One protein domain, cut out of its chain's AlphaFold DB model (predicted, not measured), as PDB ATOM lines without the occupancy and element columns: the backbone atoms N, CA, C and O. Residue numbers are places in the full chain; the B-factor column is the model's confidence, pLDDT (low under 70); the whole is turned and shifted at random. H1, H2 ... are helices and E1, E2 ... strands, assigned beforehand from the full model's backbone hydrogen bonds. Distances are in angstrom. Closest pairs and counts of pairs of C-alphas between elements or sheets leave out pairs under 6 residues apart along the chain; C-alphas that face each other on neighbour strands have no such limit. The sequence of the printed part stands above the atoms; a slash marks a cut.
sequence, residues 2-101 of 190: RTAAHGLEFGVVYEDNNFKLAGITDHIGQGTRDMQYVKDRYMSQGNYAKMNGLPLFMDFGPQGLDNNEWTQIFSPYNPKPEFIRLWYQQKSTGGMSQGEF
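What this domain is: This is residues 2 to 101 of the 190 residues of the protein "Hypothetical protein" of Medioppia subpectinata (UniProt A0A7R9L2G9). One small, twisted sheet of four parallel strands has a single long helix, H2, over one face, where it covers E1 and part of E2 and runs along the strands; no named helix covers the other face. H3 packs on H2 at a steep angle, and the short H1 follows the end of E1, off the sheet. The printed part has 100 residues with three named helices and four named strands, in the order E1 H1 H2 E2 H3 E3 E4, and the sheet's order is E1 E2 E3 E4. The class is mixed, helices and strands, with under half of the residues, 45, in named elements. The whole is compact, with a radius of gyration of the C-alphas of 13.4 A, yet elongated, with spans of 39 by 25 by 24 A.

Where its parts are: Begin at Arg 2 and go on to C-alpha 12 at (472.048, 438.032, 437.631), where E1, residues 12 to 14, begins. H1 is residues 18 to 21. Find C-alpha 27 at (463.745, 444.935, 452.979); from there H2, residues 27 to 43, runs 21.6 A. E2 is residues 54 to 59, 15.6 A long; H3, residues 67 to 73, 10.3 A; E3, residues 82 to 86, 13.4 A. E4, residues 99 to 101, ends at C-alpha 101, (470.835, 425.275, 441.525).

How they stand to each other: Start at edge strand E1, parallel to E2 at 34 degrees: look for N 14 and O 58, 2.8 A apart. E2 and E3 are parallel at 18 degrees, with N 82 and O 55 at 2.8 A. E3 and edge strand E4 are parallel at 47 degrees, with N 101 and O 85 at 2.9 A. H2 is on the sheet at a height of 10.6 A, over E1 and only just over E2, where 3 of its C-alphas fall; on the local plane it runs along E1 at 9 degrees. The closest C-alphas of H2 and E1 are those of Val 38 and Val 12, 7.9 A apart. H2 and H3 touch, the closest C-alphas being those of Thr 32 and Ile 73, 4.3 A apart, at a steep tilt of 54 degrees, the same way. H1 and H3 are apart. Every O i to N i+4 pair is within hydrogen-bond range in H3, and 12 of 13 in H2; H1 is too short for such a pair.

The domain as a whole: The C-alphas farthest apart are those of His 6 and Thr 25, 40.2 A. The printed part has no cut. The link from E3 to E4, residues 87 to 98, is long, and in it lies residue 90, the one printed residue with pLDDT under 70; the mean of the printed part is 94.2.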
ATOM      1  N   ARG A   2     479.976 443.938 426.785       81.19
ATOM      2  CA  ARG A   2     481.197 443.214 426.366       81.19
ATOM      3  C   ARG A   2     480.923 441.723 426.112       81.19
ATOM      4  O   ARG A   2     481.494 441.166 425.192       81.19
ATOM      5  N   THR A   3     479.984 441.121 426.846       86.38
ATOM      6  CA  THR A   3     479.537 439.732 426.640       86.38
ATOM      7  C   THR A   3     478.871 439.522 425.278       86.38
ATOM      8  O   THR A   3     479.227 438.590 424.563       86.38
ATOM      9  N   ALA A   4     478.001 440.448 424.852       87.62
ATOM     10  CA  ALA A   4     477.328 440.368 423.550       87.62
ATOM     11  C   ALA A   4     478.308 440.347 422.363       87.62
ATOM     12  O   ALA A   4     478.056 439.675 421.369       87.62
ATOM     13  N   ALA A   5     479.441 441.053 422.473       90.94
ATOM     14  CA  ALA A   5     480.468 441.084 421.430       90.94
ATOM     15  C   ALA A   5     481.152 439.721 421.206       90.94
ATOM     16  O   ALA A   5     481.776 439.516 420.169       90.94
ATOM     17  N   HIS A   6     481.011 438.795 422.160       93.19
ATOM     18  CA  HIS A   6     481.570 437.445 422.111       93.19
ATOM     19  C   HIS A   6     480.487 436.356 422.033       93.19
ATOM     20  O   HIS A   6     480.786 435.188 422.249       93.19
ATOM     21  N   GLY A   7     479.232 436.722 421.738       93.88
ATOM     22  CA  GLY A   7     478.121 435.769 421.634       93.88
ATOM     23  C   GLY A   7     477.684 435.156 422.969       93.88
ATOM     24  O   GLY A   7     476.946 434.178 422.967       93.88
ATOM     25  N   LEU A   8     478.127 435.720 424.097       95.56
ATOM     26  CA  LEU A   8     477.772 435.240 425.428       95.56
ATOM     27  C   LEU A   8     476.500 435.917 425.934       95.56
ATOM     28  O   LEU A   8     476.331 437.140 425.822       95.56
ATOM     29  N   GLU A   9     475.649 435.120 426.565       96.88
ATOM     30  CA  GLU A   9     474.570 435.615 427.411       96.88
ATOM     31  C   GLU A   9     475.088 435.945 428.816       96.88
ATOM     32  O   GLU A   9     476.189 435.554 429.208       96.88
ATOM     33  N   PHE A  10     474.308 436.703 429.583       96.75
ATOM     34  CA  PHE A  10     474.591 436.954 430.995       96.75
ATOM     35  C   PHE A  10     473.299 437.001 431.811       96.75
ATOM     36  O   PHE A  10     472.254 437.392 431.298       96.75
ATOM     37  N   GLY A  11     473.379 436.643 433.089       95.94
ATOM     38  CA  GLY A  11     472.274 436.732 434.042       95.94
ATOM     39  C   GLY A  11     472.717 437.385 435.347       95.94
ATOM     40  O   GLY A  11     473.890 437.725 435.514       95.94
ATOM     41  N   VAL A  12     471.771 437.566 436.267       97.56
ATOM     42  CA  VAL A  12     472.048 438.032 437.631       97.56
ATOM     43  C   VAL A  12     471.947 436.854 438.594       97.56
ATOM     44  O   VAL A  12     470.926 436.168 438.619       97.56
ATOM     45  N   VAL A  13     472.997 436.676 439.397       97.25
ATOM     46  CA  VAL A  13     472.973 435.894 440.635       97.25
ATOM     47  C   VAL A  13     472.962 436.905 441.779       97.25
ATOM     48  O   VAL A  13     473.928 437.640 441.974       97.25
ATOM     49  N   TYR A  14     471.823 437.026 442.449       97.12
ATOM     50  CA  TYR A  14     471.602 437.927 443.572       97.12
ATOM     51  C   TYR A  14     472.076 437.283 444.878       97.12
ATOM     52  O   TYR A  14     472.132 436.065 444.961       97.12
ATOM     53  N   GLU A  15     472.438 438.081 445.877       94.62
ATOM     54  CA  GLU A  15     472.850 437.595 447.200       94.62
ATOM     55  C   GLU A  15     472.015 438.336 448.243       94.62
ATOM     56  O   GLU A  15     472.333 439.467 448.634       94.62
ATOM     57  N   ASP A  16     470.893 437.729 448.630       94.62
ATOM     58  CA  ASP A  16     469.930 438.333 449.545       94.62
ATOM     59  C   ASP A  16     470.461 438.458 450.984       94.62
ATOM     60  O   ASP A  16     469.972 439.282 451.761       94.62
ATOM     61  N   ASN A  17     471.521 437.741 451.369       92.00
ATOM     62  CA  ASN A  17     472.121 437.920 452.687       92.00
ATOM     63  C   ASN A  17     472.779 439.298 452.853       92.00
ATOM     64  O   ASN A  17     472.949 439.767 453.983       92.00
ATOM     65  N   ASN A  18     473.058 440.006 451.754       93.12
ATOM     66  CA  ASN A  18     473.554 441.380 451.801       93.12
ATOM     67  C   ASN A  18     472.609 442.336 452.541       93.12
ATOM     68  O   ASN A  18     473.092 443.305 453.125       93.12
ATOM     69  N   PHE A  19     471.299 442.060 452.613       94.06
ATOM     70  CA  PHE A  19     470.388 442.851 453.450       94.06
ATOM     71  C   PHE A  19     470.802 442.817 454.919       94.06
ATOM     72  O   PHE A  19     470.857 443.861 455.569       94.06
ATOM     73  N   LYS A  20     471.148 441.631 455.432       90.31
ATOM     74  CA  LYS A  20     471.608 441.476 456.814       90.31
ATOM     75  C   LYS A  20     472.979 442.107 457.010       90.31
ATOM     76  O   LYS A  20     473.161 442.862 457.959       90.31
ATOM     77  N   LEU A  21     473.925 441.820 456.111       89.94
ATOM     78  CA  LEU A  21     475.306 442.303 456.219       89.94
ATOM     79  C   LEU A  21     475.391 443.834 456.155       89.94
ATOM     80  O   LEU A  21     476.172 444.437 456.886       89.94
ATOM     81  N   ALA A  22     474.558 444.465 455.326       93.38
ATOM     82  CA  ALA A  22     474.479 445.918 455.212       93.38
ATOM     83  C   ALA A  22     473.531 446.570 456.240       93.38
ATOM     84  O   ALA A  22     473.385 447.792 456.237       93.38
ATOM     85  N   GLY A  23     472.878 445.791 457.112       94.50
ATOM     86  CA  GLY A  23     471.955 446.308 458.126       94.50
ATOM     87  C   GLY A  23     470.714 446.995 457.544       94.50
ATOM     88  O   GLY A  23     470.207 447.954 458.128       94.50
ATOM     89  N   ILE A  24     470.232 446.540 456.385       96.50
ATOM     90  CA  ILE A  24     469.022 447.066 455.749       96.50
ATOM     91  C   ILE A  24     467.808 446.673 456.589       96.50
ATOM     92  O   ILE A  24     467.630 445.509 456.916       96.50
ATOM     93  N   THR A  25     466.952 447.640 456.915       95.56
ATOM     94  CA  THR A  25     465.716 447.399 457.683       95.56
ATOM     95  C   THR A  25     464.456 447.466 456.820       95.56
ATOM     96  O   THR A  25     463.484 446.767 457.088       95.56
ATOM     97  N   ASP A  26     464.470 448.271 455.754       97.44
ATOM     98  CA  ASP A  26     463.416 448.322 454.733       97.44
ATOM     99  C   ASP A  26     463.706 447.303 453.622       97.44
ATOM    100  O   ASP A  26     464.169 447.649 452.531       97.44
ATOM    101  N   HIS A  27     463.476 446.023 453.919       96.75
ATOM    102  CA  HIS A  27     463.745 444.935 452.979       96.75
ATOM    103  C   HIS A  27     462.908 445.045 451.700       96.75
ATOM    104  O   HIS A  27     463.435 444.940 450.595       96.75
ATOM    105  N   ILE A  28     461.603 445.298 451.834       97.69
ATOM    106  CA  ILE A  28     460.693 445.365 450.685       97.69
ATOM    107  C   ILE A  28     461.036 446.564 449.803       97.69
ATOM    108  O   ILE A  28     461.143 446.415 448.584       97.69
ATOM    109  N   GLY A  29     461.238 447.750 450.381       98.31
ATOM    110  CA  GLY A  29     461.569 448.933 449.600       98.31
ATOM    111  C   GLY A  29     462.932 448.813 448.928       98.31
ATOM    112  O   GLY A  29     463.043 449.133 447.743       98.31
ATOM    113  N   GLN A  30     463.959 448.315 449.628       98.31
ATOM    114  CA  GLN A  30     465.279 448.111 449.028       98.31
ATOM    115  C   GLN A  30     465.259 447.018 447.955       98.31
ATOM    116  O   GLN A  30     465.693 447.276 446.836       98.31
ATOM    117  N   GLY A  31     464.669 445.854 448.228       97.88
ATOM    118  CA  GLY A  31     464.569 444.777 447.243       97.88
ATOM    119  C   GLY A  31     463.757 445.175 446.014       97.88
ATOM    120  O   GLY A  31     464.148 444.870 444.894       97.88
ATOM    121  N   THR A  32     462.676 445.943 446.179       98.44
ATOM    122  CA  THR A  32     461.901 446.464 445.038       98.44
ATOM    123  C   THR A  32     462.749 447.397 444.167       98.44
ATOM    124  O   THR A  32     462.667 447.332 442.939       98.44
ATOM    125  N   ARG A  33     463.594 448.247 444.774       98.50
ATOM    126  CA  ARG A  33     464.535 449.108 444.036       98.50
ATOM    127  C   ARG A  33     465.583 448.287 443.292       98.50
ATOM    128  O   ARG A  33     465.832 448.569 442.121       98.50
ATOM    129  N   ASP A  34     466.133 447.257 443.929       98.31
ATOM    130  CA  ASP A  34     467.094 446.350 443.301       98.31
ATOM    131  C   ASP A  34     466.466 445.641 442.095       98.31
ATOM    132  O   ASP A  34     467.043 445.638 441.008       98.31
ATOM    133  N   MET A  35     465.242 445.122 442.237       98.38
ATOM    134  CA  MET A  35     464.533 444.448 441.146       98.38
ATOM    135  C   MET A  35     464.186 445.401 439.999       98.38
ATOM    136  O   MET A  35     464.310 445.039 438.829       98.38
ATOM    137  N   GLN A  36     463.795 446.642 440.301       98.44
ATOM    138  CA  GLN A  36     463.572 447.657 439.272       98.44
ATOM    139  C   GLN A  36     464.878 447.980 438.526       98.44
ATOM    140  O   GLN A  36     464.878 448.039 437.298       98.44
ATOM    141  N   TYR A  37     466.000 448.109 439.239       98.38
ATOM    142  CA  TYR A  37     467.306 448.323 438.620       98.38
ATOM    143  C   TYR A  37     467.714 447.146 437.727       98.38
ATOM    144  O   TYR A  37     468.121 447.352 436.583       98.38
ATOM    145  N   VAL A  38     467.564 445.909 438.211       98.38
ATOM    146  CA  VAL A  38     467.862 444.699 437.434       98.38
ATOM    147  C   VAL A  38     467.003 444.633 436.173       98.38
ATOM    148  O   VAL A  38     467.542 444.394 435.086       98.38
ATOM    149  N   LYS A  39     465.699 444.910 436.287       97.69
ATOM    150  CA  LYS A  39     464.778 444.971 435.147       97.69
ATOM    151  C   LYS A  39     465.273 445.946 434.082       97.69
ATOM    152  O   LYS A  39     465.449 445.578 432.922       97.69
ATOM    153  N   ASP A  40     465.503 447.190 434.489       97.31
ATOM    154  CA  ASP A  40     465.744 448.289 433.561       97.31
ATOM    155  C   ASP A  40     467.149 448.224 432.961       97.31
ATOM    156  O   ASP A  40     467.342 448.561 431.790       97.31
ATOM    157  N   ARG A  41     468.139 447.775 433.741       96.69
ATOM    158  CA  ARG A  41     469.553 447.835 433.361       96.69
ATOM    159  C   ARG A  41     470.096 446.547 432.759       96.69
ATOM    160  O   ARG A  41     471.009 446.627 431.924       96.69
ATOM    161  N   TYR A  42     469.598 445.393 433.199       96.69
ATOM    162  CA  TYR A  42     470.125 444.083 432.819       96.69
ATOM    163  C   TYR A  42     469.128 443.294 431.976       96.69
ATOM    164  O   TYR A  42     469.455 442.992 430.832       96.69
ATOM    165  N   MET A  43     467.913 443.038 432.474       96.69
ATOM    166  CA  MET A  43     466.920 442.208 431.767       96.69
ATOM    167  C   MET A  43     466.436 442.816 430.444       96.69
ATOM    168  O   MET A  43     465.946 442.100 429.576       96.69
ATOM    169  N   SER A  44     466.593 444.128 430.268       94.25
ATOM    170  CA  SER A  44     466.305 444.834 429.015       94.25
ATOM    171  C   SER A  44     467.338 444.587 427.903       94.25
ATOM    172  O   SER A  44     467.096 444.949 426.750       94.25
ATOM    173  N   GLN A  45     468.498 443.993 428.212       96.00
ATOM    174  CA  GLN A  45     469.552 443.747 427.229       96.00
ATOM    175  C   GLN A  45     469.235 442.522 426.365       96.00
ATOM    176  O   GLN A  45     468.803 441.485 426.858       96.00
ATOM    177  N   GLY A  46     469.519 442.618 425.061       95.62
ATOM    178  CA  GLY A  46     469.207 441.552 424.100       95.62
ATOM    179  C   GLY A  46     469.942 440.225 424.332       95.62
ATOM    180  O   GLY A  46     469.475 439.204 423.848       95.62
ATOM    181  N   ASN A  47     471.053 440.234 425.074       97.00
ATOM    182  CA  ASN A  47     471.805 439.038 425.462       97.00
ATOM    183  C   ASN A  47     471.632 438.680 426.949       97.00
ATOM    184  O   ASN A  47     472.518 438.070 427.545       97.00
ATOM    185  N   TYR A  48     470.536 439.113 427.574       97.75
ATOM    186  CA  TYR A  48     470.186 438.641 428.907       97.75
ATOM    187  C   TYR A  48     469.687 437.194 428.828       97.75
ATOM    188  O   TYR A  48     468.788 436.896 428.038       97.75
ATOM    189  N   ALA A  49     470.267 436.322 429.648       97.25
ATOM    190  CA  ALA A  49     469.998 434.893 429.650       97.25
ATOM    191  C   ALA A  49     468.528 434.603 429.966       97.25
ATOM    192  O   ALA A  49     467.902 435.248 430.820       97.25
ATOM    193  N   LYS A  50     467.977 433.602 429.281       97.06
ATOM    194  CA  LYS A  50     466.602 433.148 429.485       97.06
ATOM    195  C   LYS A  50     466.561 431.656 429.746       97.06
ATOM    196  O   LYS A  50     467.300 430.888 429.144       97.06
ATOM    197  N   MET A  51     465.628 431.252 430.591       96.06
ATOM    198  CA  MET A  51     465.290 429.859 430.842       96.06
ATOM    199  C   MET A  51     463.775 429.730 430.724       96.06
ATOM    200  O   MET A  51     463.047 430.628 431.137       96.06
ATOM    201  N   ASN A  52     463.296 428.682 430.048       94.75
ATOM    202  CA  ASN A  52     461.867 428.505 429.743       94.75
ATOM    203  C   ASN A  52     461.219 429.727 429.048       94.75
ATOM    204  O   ASN A  52     460.028 429.994 429.184       94.75
ATOM    205  N   GLY A  53     462.014 430.491 428.287       95.56
ATOM    206  CA  GLY A  53     461.577 431.707 427.591       95.56
ATOM    207  C   GLY A  53     461.447 432.959 428.472       95.56
ATOM    208  O   GLY A  53     461.202 434.042 427.935       95.56
ATOM    209  N   LEU A  54     461.659 432.849 429.785       97.06
ATOM    210  CA  LEU A  54     461.592 433.946 430.752       97.06
ATOM    211  C   LEU A  54     463.002 434.424 431.146       97.06
ATOM    212  O   LEU A  54     463.947 433.638 431.084       97.06
ATOM    213  N   PRO A  55     463.185 435.701 431.544       97.62
ATOM    214  CA  PRO A  55     464.471 436.184 432.050       97.62
ATOM    215  C   PRO A  55     464.941 435.336 433.235       97.62
ATOM    216  O   PRO A  55     464.192 435.178 434.196       97.62
ATOM    217  N   LEU A  56     466.165 434.813 433.180       97.88
ATOM    218  CA  LEU A  56     466.739 434.045 434.283       97.88
ATOM    219  C   LEU A  56     467.123 434.988 435.430       97.88
ATOM    220  O   LEU A  56     467.844 435.965 435.224       97.88
ATOM    221  N   PHE A  57     466.668 434.698 436.643       98.06
ATOM    222  CA  PHE A  57     467.111 435.384 437.855       98.06
ATOM    223  C   PHE A  57     467.502 434.327 438.879       98.06
ATOM    224  O   PHE A  57     466.706 433.443 439.186       98.06
ATOM    225  N   MET A  58     468.727 434.391 439.386       97.94
ATOM    226  CA  MET A  58     469.222 433.441 440.374       97.94
ATOM    227  C   MET A  58     469.438 434.141 441.710       97.94
ATOM    228  O   MET A  58     469.732 435.333 441.735       97.94
ATOM    229  N   ASP A  59     469.312 433.406 442.807       97.38
ATOM    230  CA  ASP A  59     469.647 433.893 444.147       97.38
ATOM    231  C   ASP A  59     470.577 432.900 444.840       97.38
ATOM    232  O   ASP A  59     470.221 431.734 445.021       97.38
ATOM    233  N   PHE A  60     471.762 433.365 445.229       94.44
ATOM    234  CA  PHE A  60     472.706 432.674 446.102       94.44
ATOM    235  C   PHE A  60     472.185 432.703 447.549       94.44
ATOM    236  O   PHE A  60     472.757 433.257 448.475       94.44
ATOM    237  N   GLY A  61     471.015 432.101 447.709       89.56
ATOM    238  CA  GLY A  61     470.137 432.177 448.859       89.56
ATOM    239  C   GLY A  61     468.880 431.334 448.588       89.56
ATOM    240  O   GLY A  61     468.905 430.449 447.725       89.56
ATOM    241  N   PRO A  62     467.777 431.507 449.327       91.50
ATOM    242  CA  PRO A  62     467.468 432.666 450.155       91.50
ATOM    243  C   PRO A  62     467.899 432.507 451.613       91.50
ATOM    244  O   PRO A  62     467.726 431.459 452.247       91.50
ATOM    245  N   GLN A  63     468.403 433.593 452.181       90.62
ATOM    246  CA  GLN A  63     468.881 433.671 453.558       90.62
ATOM    247  C   GLN A  63     468.484 434.996 454.209       90.62
ATOM    248  O   GLN A  63     468.134 435.023 455.398       90.62
ATOM    249  N   GLY A  64     468.513 436.090 453.455       91.56
ATOM    250  CA  GLY A  64     468.135 437.440 453.864       91.56
ATOM    251  C   GLY A  64     466.635 437.641 453.995       91.56
ATOM    252  O   GLY A  64     466.168 438.031 455.067       91.56
ATOM    253  N   LEU A  65     465.884 437.278 452.960       93.94
ATOM    254  CA  LEU A  65     464.475 437.629 452.783       93.94
ATOM    255  C   LEU A  65     463.537 436.458 453.097       93.94
ATOM    256  O   LEU A  65     463.876 435.292 452.888       93.94
ATOM    257  N   ASP A  66     462.354 436.753 453.626       92.38
ATOM    258  CA  ASP A  66     461.286 435.774 453.838       92.38
ATOM    259  C   ASP A  66     460.350 435.602 452.623       92.38
ATOM    260  O   ASP A  66     460.444 436.296 451.609       92.38
ATOM    261  N   ASN A  67     459.419 434.648 452.728       91.50
ATOM    262  CA  ASN A  67     458.465 434.306 451.666       91.50
ATOM    263  C   ASN A  67     457.651 435.506 451.152       91.50
ATOM    264  O   ASN A  67     457.382 435.622 449.952       91.50
ATOM    265  N   ASN A  68     457.182 436.347 452.072       93.56
ATOM    266  CA  ASN A  68     456.317 437.474 451.761       93.56
ATOM    267  C   ASN A  68     457.144 438.609 451.151       93.56
ATOM    268  O   ASN A  68     456.717 439.217 450.172       93.56
ATOM    269  N   GLU A  69     458.353 438.833 451.660       95.56
ATOM    270  CA  GLU A  69     459.301 439.792 451.099       95.56
ATOM    271  C   GLU A  69     459.657 439.437 449.652       95.56
ATOM    272  O   GLU A  69     459.473 440.283 448.778       95.56
ATOM    273  N   TRP A  70     460.033 438.185 449.357       95.75
ATOM    274  CA  TRP A  70     460.293 437.714 447.984       95.75
ATOM    275  C   TRP A  70     459.130 437.990 447.030       95.75
ATOM    276  O   TRP A  70     459.317 438.503 445.923       95.75
ATOM    277  N   THR A  71     457.909 437.689 447.476       94.69
ATOM    278  CA  THR A  71     456.692 437.939 446.693       94.69
ATOM    279  C   THR A  71     456.526 439.431 446.379       94.69
ATOM    280  O   THR A  71     456.193 439.797 445.249       94.69
ATOM    281  N   GLN A  72     456.781 440.302 447.358       96.44
ATOM    282  CA  GLN A  72     456.602 441.747 447.215       96.44
ATOM    283  C   GLN A  72     457.705 442.410 446.385       96.44
ATOM    284  O   GLN A  72     457.393 443.229 445.514       96.44
ATOM    285  N   ILE A  73     458.974 442.040 446.585       97.00
ATOM    286  CA  ILE A  73     460.093 442.674 445.872       97.00
ATOM    287  C   ILE A  73     460.069 442.375 444.375       97.00
ATOM    288  O   ILE A  73     460.550 443.173 443.579       97.00
ATOM    289  N   PHE A  74     459.444 441.267 443.961       97.00
ATOM    290  CA  PHE A  74     459.260 440.927 442.550       97.00
ATOM    291  C   PHE A  74     458.101 441.676 441.887       97.00
ATOM    292  O   PHE A  74     457.864 441.479 440.693       97.00
ATOM    293  N   SER A  75     457.369 442.542 442.597       96.56
ATOM    294  CA  SER A  75     456.294 443.369 442.025       96.56
ATOM    295  C   SER A  75     456.664 444.144 440.742       96.56
ATOM    296  O   SER A  75     455.786 444.237 439.882       96.56
ATOM    297  N   PRO A  76     457.919 444.594 440.501       97.38
ATOM    298  CA  PRO A  76     458.294 445.271 439.256       97.38
ATOM    299  C   PRO A  76     458.264 444.400 437.994       97.38
ATOM    300  O   PRO A  76     458.274 444.949 436.886       97.38
ATOM    301  N   TYR A  77     458.283 443.072 438.138       96.69
ATOM    302  CA  TYR A  77     458.353 442.124 437.026       96.69
ATOM    303  C   TYR A  77     456.960 441.691 436.550       96.69
ATOM    304  O   TYR A  77     456.126 441.253 437.352       96.69
ATOM    305  N   ASN A  78     456.736 441.774 435.235       94.31
ATOM    306  CA  ASN A  78     455.584 441.202 434.539       94.31
ATOM    307  C   ASN A  78     455.963 440.850 433.077       94.31
ATOM    308  O   ASN A  78     456.159 441.778 432.288       94.31
ATOM    309  N   PRO A  79     456.076 439.560 432.697       94.19
ATOM    310  CA  PRO A  79     455.917 438.370 433.545       94.19
ATOM    311  C   PRO A  79     456.997 438.279 434.638       94.19
ATOM    312  O   PRO A  79     457.986 439.014 434.611       94.19
ATOM    313  N   LYS A  80     456.798 437.395 435.626       95.75
ATOM    314  CA  LYS A  80     457.842 437.073 436.616       95.75
ATOM    315  C   LYS A  80     459.021 436.361 435.927       95.75
ATOM    316  O   LYS A  80     458.786 435.679 434.928       95.75
ATOM    317  N   PRO A  81     460.263 436.543 436.412       97.00
ATOM    318  CA  PRO A  81     461.423 435.854 435.857       97.00
ATOM    319  C   PRO A  81     461.374 434.350 436.155       97.00
ATOM    320  O   PRO A  81     460.665 433.914 437.065       97.00
ATOM    321  N   GLU A  82     462.188 433.578 435.436       97.50
ATOM    322  CA  GLU A  82     462.515 432.211 435.837       97.50
ATOM    323  C   GLU A  82     463.435 432.294 437.061       97.50
ATOM    324  O   GLU A  82     464.641 432.525 436.938       97.50
ATOM    325  N   PHE A  83     462.842 432.209 438.253       97.62
ATOM    326  CA  PHE A  83     463.572 432.367 439.505       97.62
ATOM    327  C   PHE A  83     464.142 431.026 439.979       97.62
ATOM    328  O   PHE A  83     463.376 430.104 440.260       97.62
ATOM    329  N   ILE A  84     465.469 430.921 440.092       97.44
ATOM    330  CA  ILE A  84     466.175 429.719 440.553       97.44
ATOM    331  C   ILE A  84     466.987 430.049 441.809       97.44
ATOM    332  O   ILE A  84     467.886 430.885 441.777       97.44
ATOM    333  N   ARG A  85     466.703 429.372 442.918       96.31
ATOM    334  CA  ARG A  85     467.398 429.602 444.194       96.31
ATOM    335  C   ARG A  85     468.508 428.587 444.465       96.31
ATOM    336  O   ARG A  85     468.504 427.495 443.899       96.31
ATOM    337  N   LEU A  86     469.414 428.896 445.376       96.31
ATOM    338  CA  LEU A  86     470.434 427.963 445.834       96.31
ATOM    339  C   LEU A  86     469.788 426.778 446.580       96.31
ATOM    340  O   LEU A  86     468.783 426.900 447.296       96.31
ATOM    341  N   TRP A  87     470.352 425.590 446.377       94.25
ATOM    342  CA  TRP A  87     469.919 424.369 447.052       94.25
ATOM    343  C   TRP A  87     470.096 424.439 448.578       94.25
ATOM    344  O   TRP A  87     470.906 425.200 449.097       94.25
ATOM    345  N   TYR A  88     469.335 423.622 449.311       87.38
ATOM    346  CA  TYR A  88     469.479 423.433 450.769       87.38
ATOM    347  C   TYR A  88     469.464 424.706 451.630       87.38
ATOM    348  O   TYR A  88     469.892 424.677 452.784       87.38
ATOM    349  N   GLN A  89     468.910 425.798 451.109       86.12
ATOM    350  CA  GLN A  89     468.768 427.034 451.860       86.12
ATOM    351  C   GLN A  89     467.590 426.993 452.833       86.12
ATOM    352  O   GLN A  89     466.583 426.316 452.611       86.12
ATOM    353  N   GLN A  90     467.761 427.689 453.960       68.44
ATOM    354  CA  GLN A  90     466.875 427.571 455.123       68.44
ATOM    355  C   GLN A  90     465.584 428.377 454.984       68.44
ATOM    356  O   GLN A  90     464.574 428.022 455.598       68.44
ATOM    357  N   LYS A  91     465.601 429.469 454.211       76.38
ATOM    358  CA  LYS A  91     464.398 430.259 453.953       76.38
ATOM    359  C   LYS A  91     463.684 429.758 452.701       76.38
ATOM    360  O   LYS A  91     464.259 429.108 451.833       76.38
ATOM    361  N   SER A  92     462.388 430.032 452.633       79.62
ATOM    362  CA  SER A  92     461.580 429.740 451.456       79.62
ATOM    363  C   SER A  92     461.385 431.022 450.644       79.62
ATOM    364  O   SER A  92     461.544 432.139 451.130       79.62
ATOM    365  N   THR A  93     461.062 430.854 449.368       87.12
ATOM    366  CA  THR A  93     460.752 431.948 448.442       87.12
ATOM    367  C   THR A  93     459.242 432.078 448.233       87.12
ATOM    368  O   THR A  93     458.808 432.557 447.192       87.12
ATOM    369  N   GLY A  94     458.415 431.524 449.130       74.88
ATOM    370  CA  GLY A  94     456.951 431.589 449.021       74.88
ATOM    371  C   GLY A  94     456.361 430.959 447.750       74.88
ATOM    372  O   GLY A  94     455.291 431.363 447.317       74.88
ATOM    373  N   GLY A  95     457.062 430.003 447.128       84.56
ATOM    374  CA  GLY A  95     456.663 429.402 445.846       84.56
ATOM    375  C   GLY A  95     457.061 430.203 444.598       84.56
ATOM    376  O   GLY A  95     456.752 429.776 443.491       84.56
ATOM    377  N   MET A  96     457.768 431.330 444.751       90.38
ATOM    378  CA  MET A  96     458.254 432.126 443.614       90.38
ATOM    379  C   MET A  96     459.335 431.405 442.797       90.38
ATOM    380  O   MET A  96     459.397 431.576 441.580       90.38
ATOM    381  N   SER A  97     460.186 430.612 443.455       94.19
ATOM    382  CA  SER A  97     461.257 429.862 442.798       94.19
ATOM    383  C   SER A  97     460.686 428.704 441.985       94.19
ATOM    384  O   SER A  97     459.928 427.892 442.517       94.19
ATOM    385  N   GLN A  98     461.086 428.608 440.720       95.56
ATOM    386  CA  GLN A  98     460.706 427.538 439.795       95.56
ATOM    387  C   GLN A  98     461.624 426.316 439.914       95.56
ATOM    388  O   GLN A  98     461.230 425.201 439.579       95.56
ATOM    389  N   GLY A  99     462.834 426.512 440.438       95.19
ATOM    390  CA  GLY A  99     463.822 425.453 440.587       95.19
ATOM    391  C   GLY A  99     464.896 425.772 441.610       95.19
ATOM    392  O   GLY A  99     464.792 426.731 442.375       95.19
ATOM    393  N   GLU A 100     465.934 424.948 441.607       96.31
ATOM    394  CA  GLU A 100     467.116 425.126 442.441       96.31
ATOM    395  C   GLU A 100     468.398 424.928 441.624       96.31
ATOM    396  O   GLU A 100     468.404 424.160 440.660       96.31
ATOM    397  N   PHE A 101     469.496 425.556 442.040       97.50
ATOM    398  CA  PHE A 101     470.835 425.275 441.525       97.50
ATOM    399  C   PHE A 101     471.739 424.692 442.616       97.50
ATOM    400  O   PHE A 101     471.631 425.061 443.785       97.50
TER     401      PHE A 101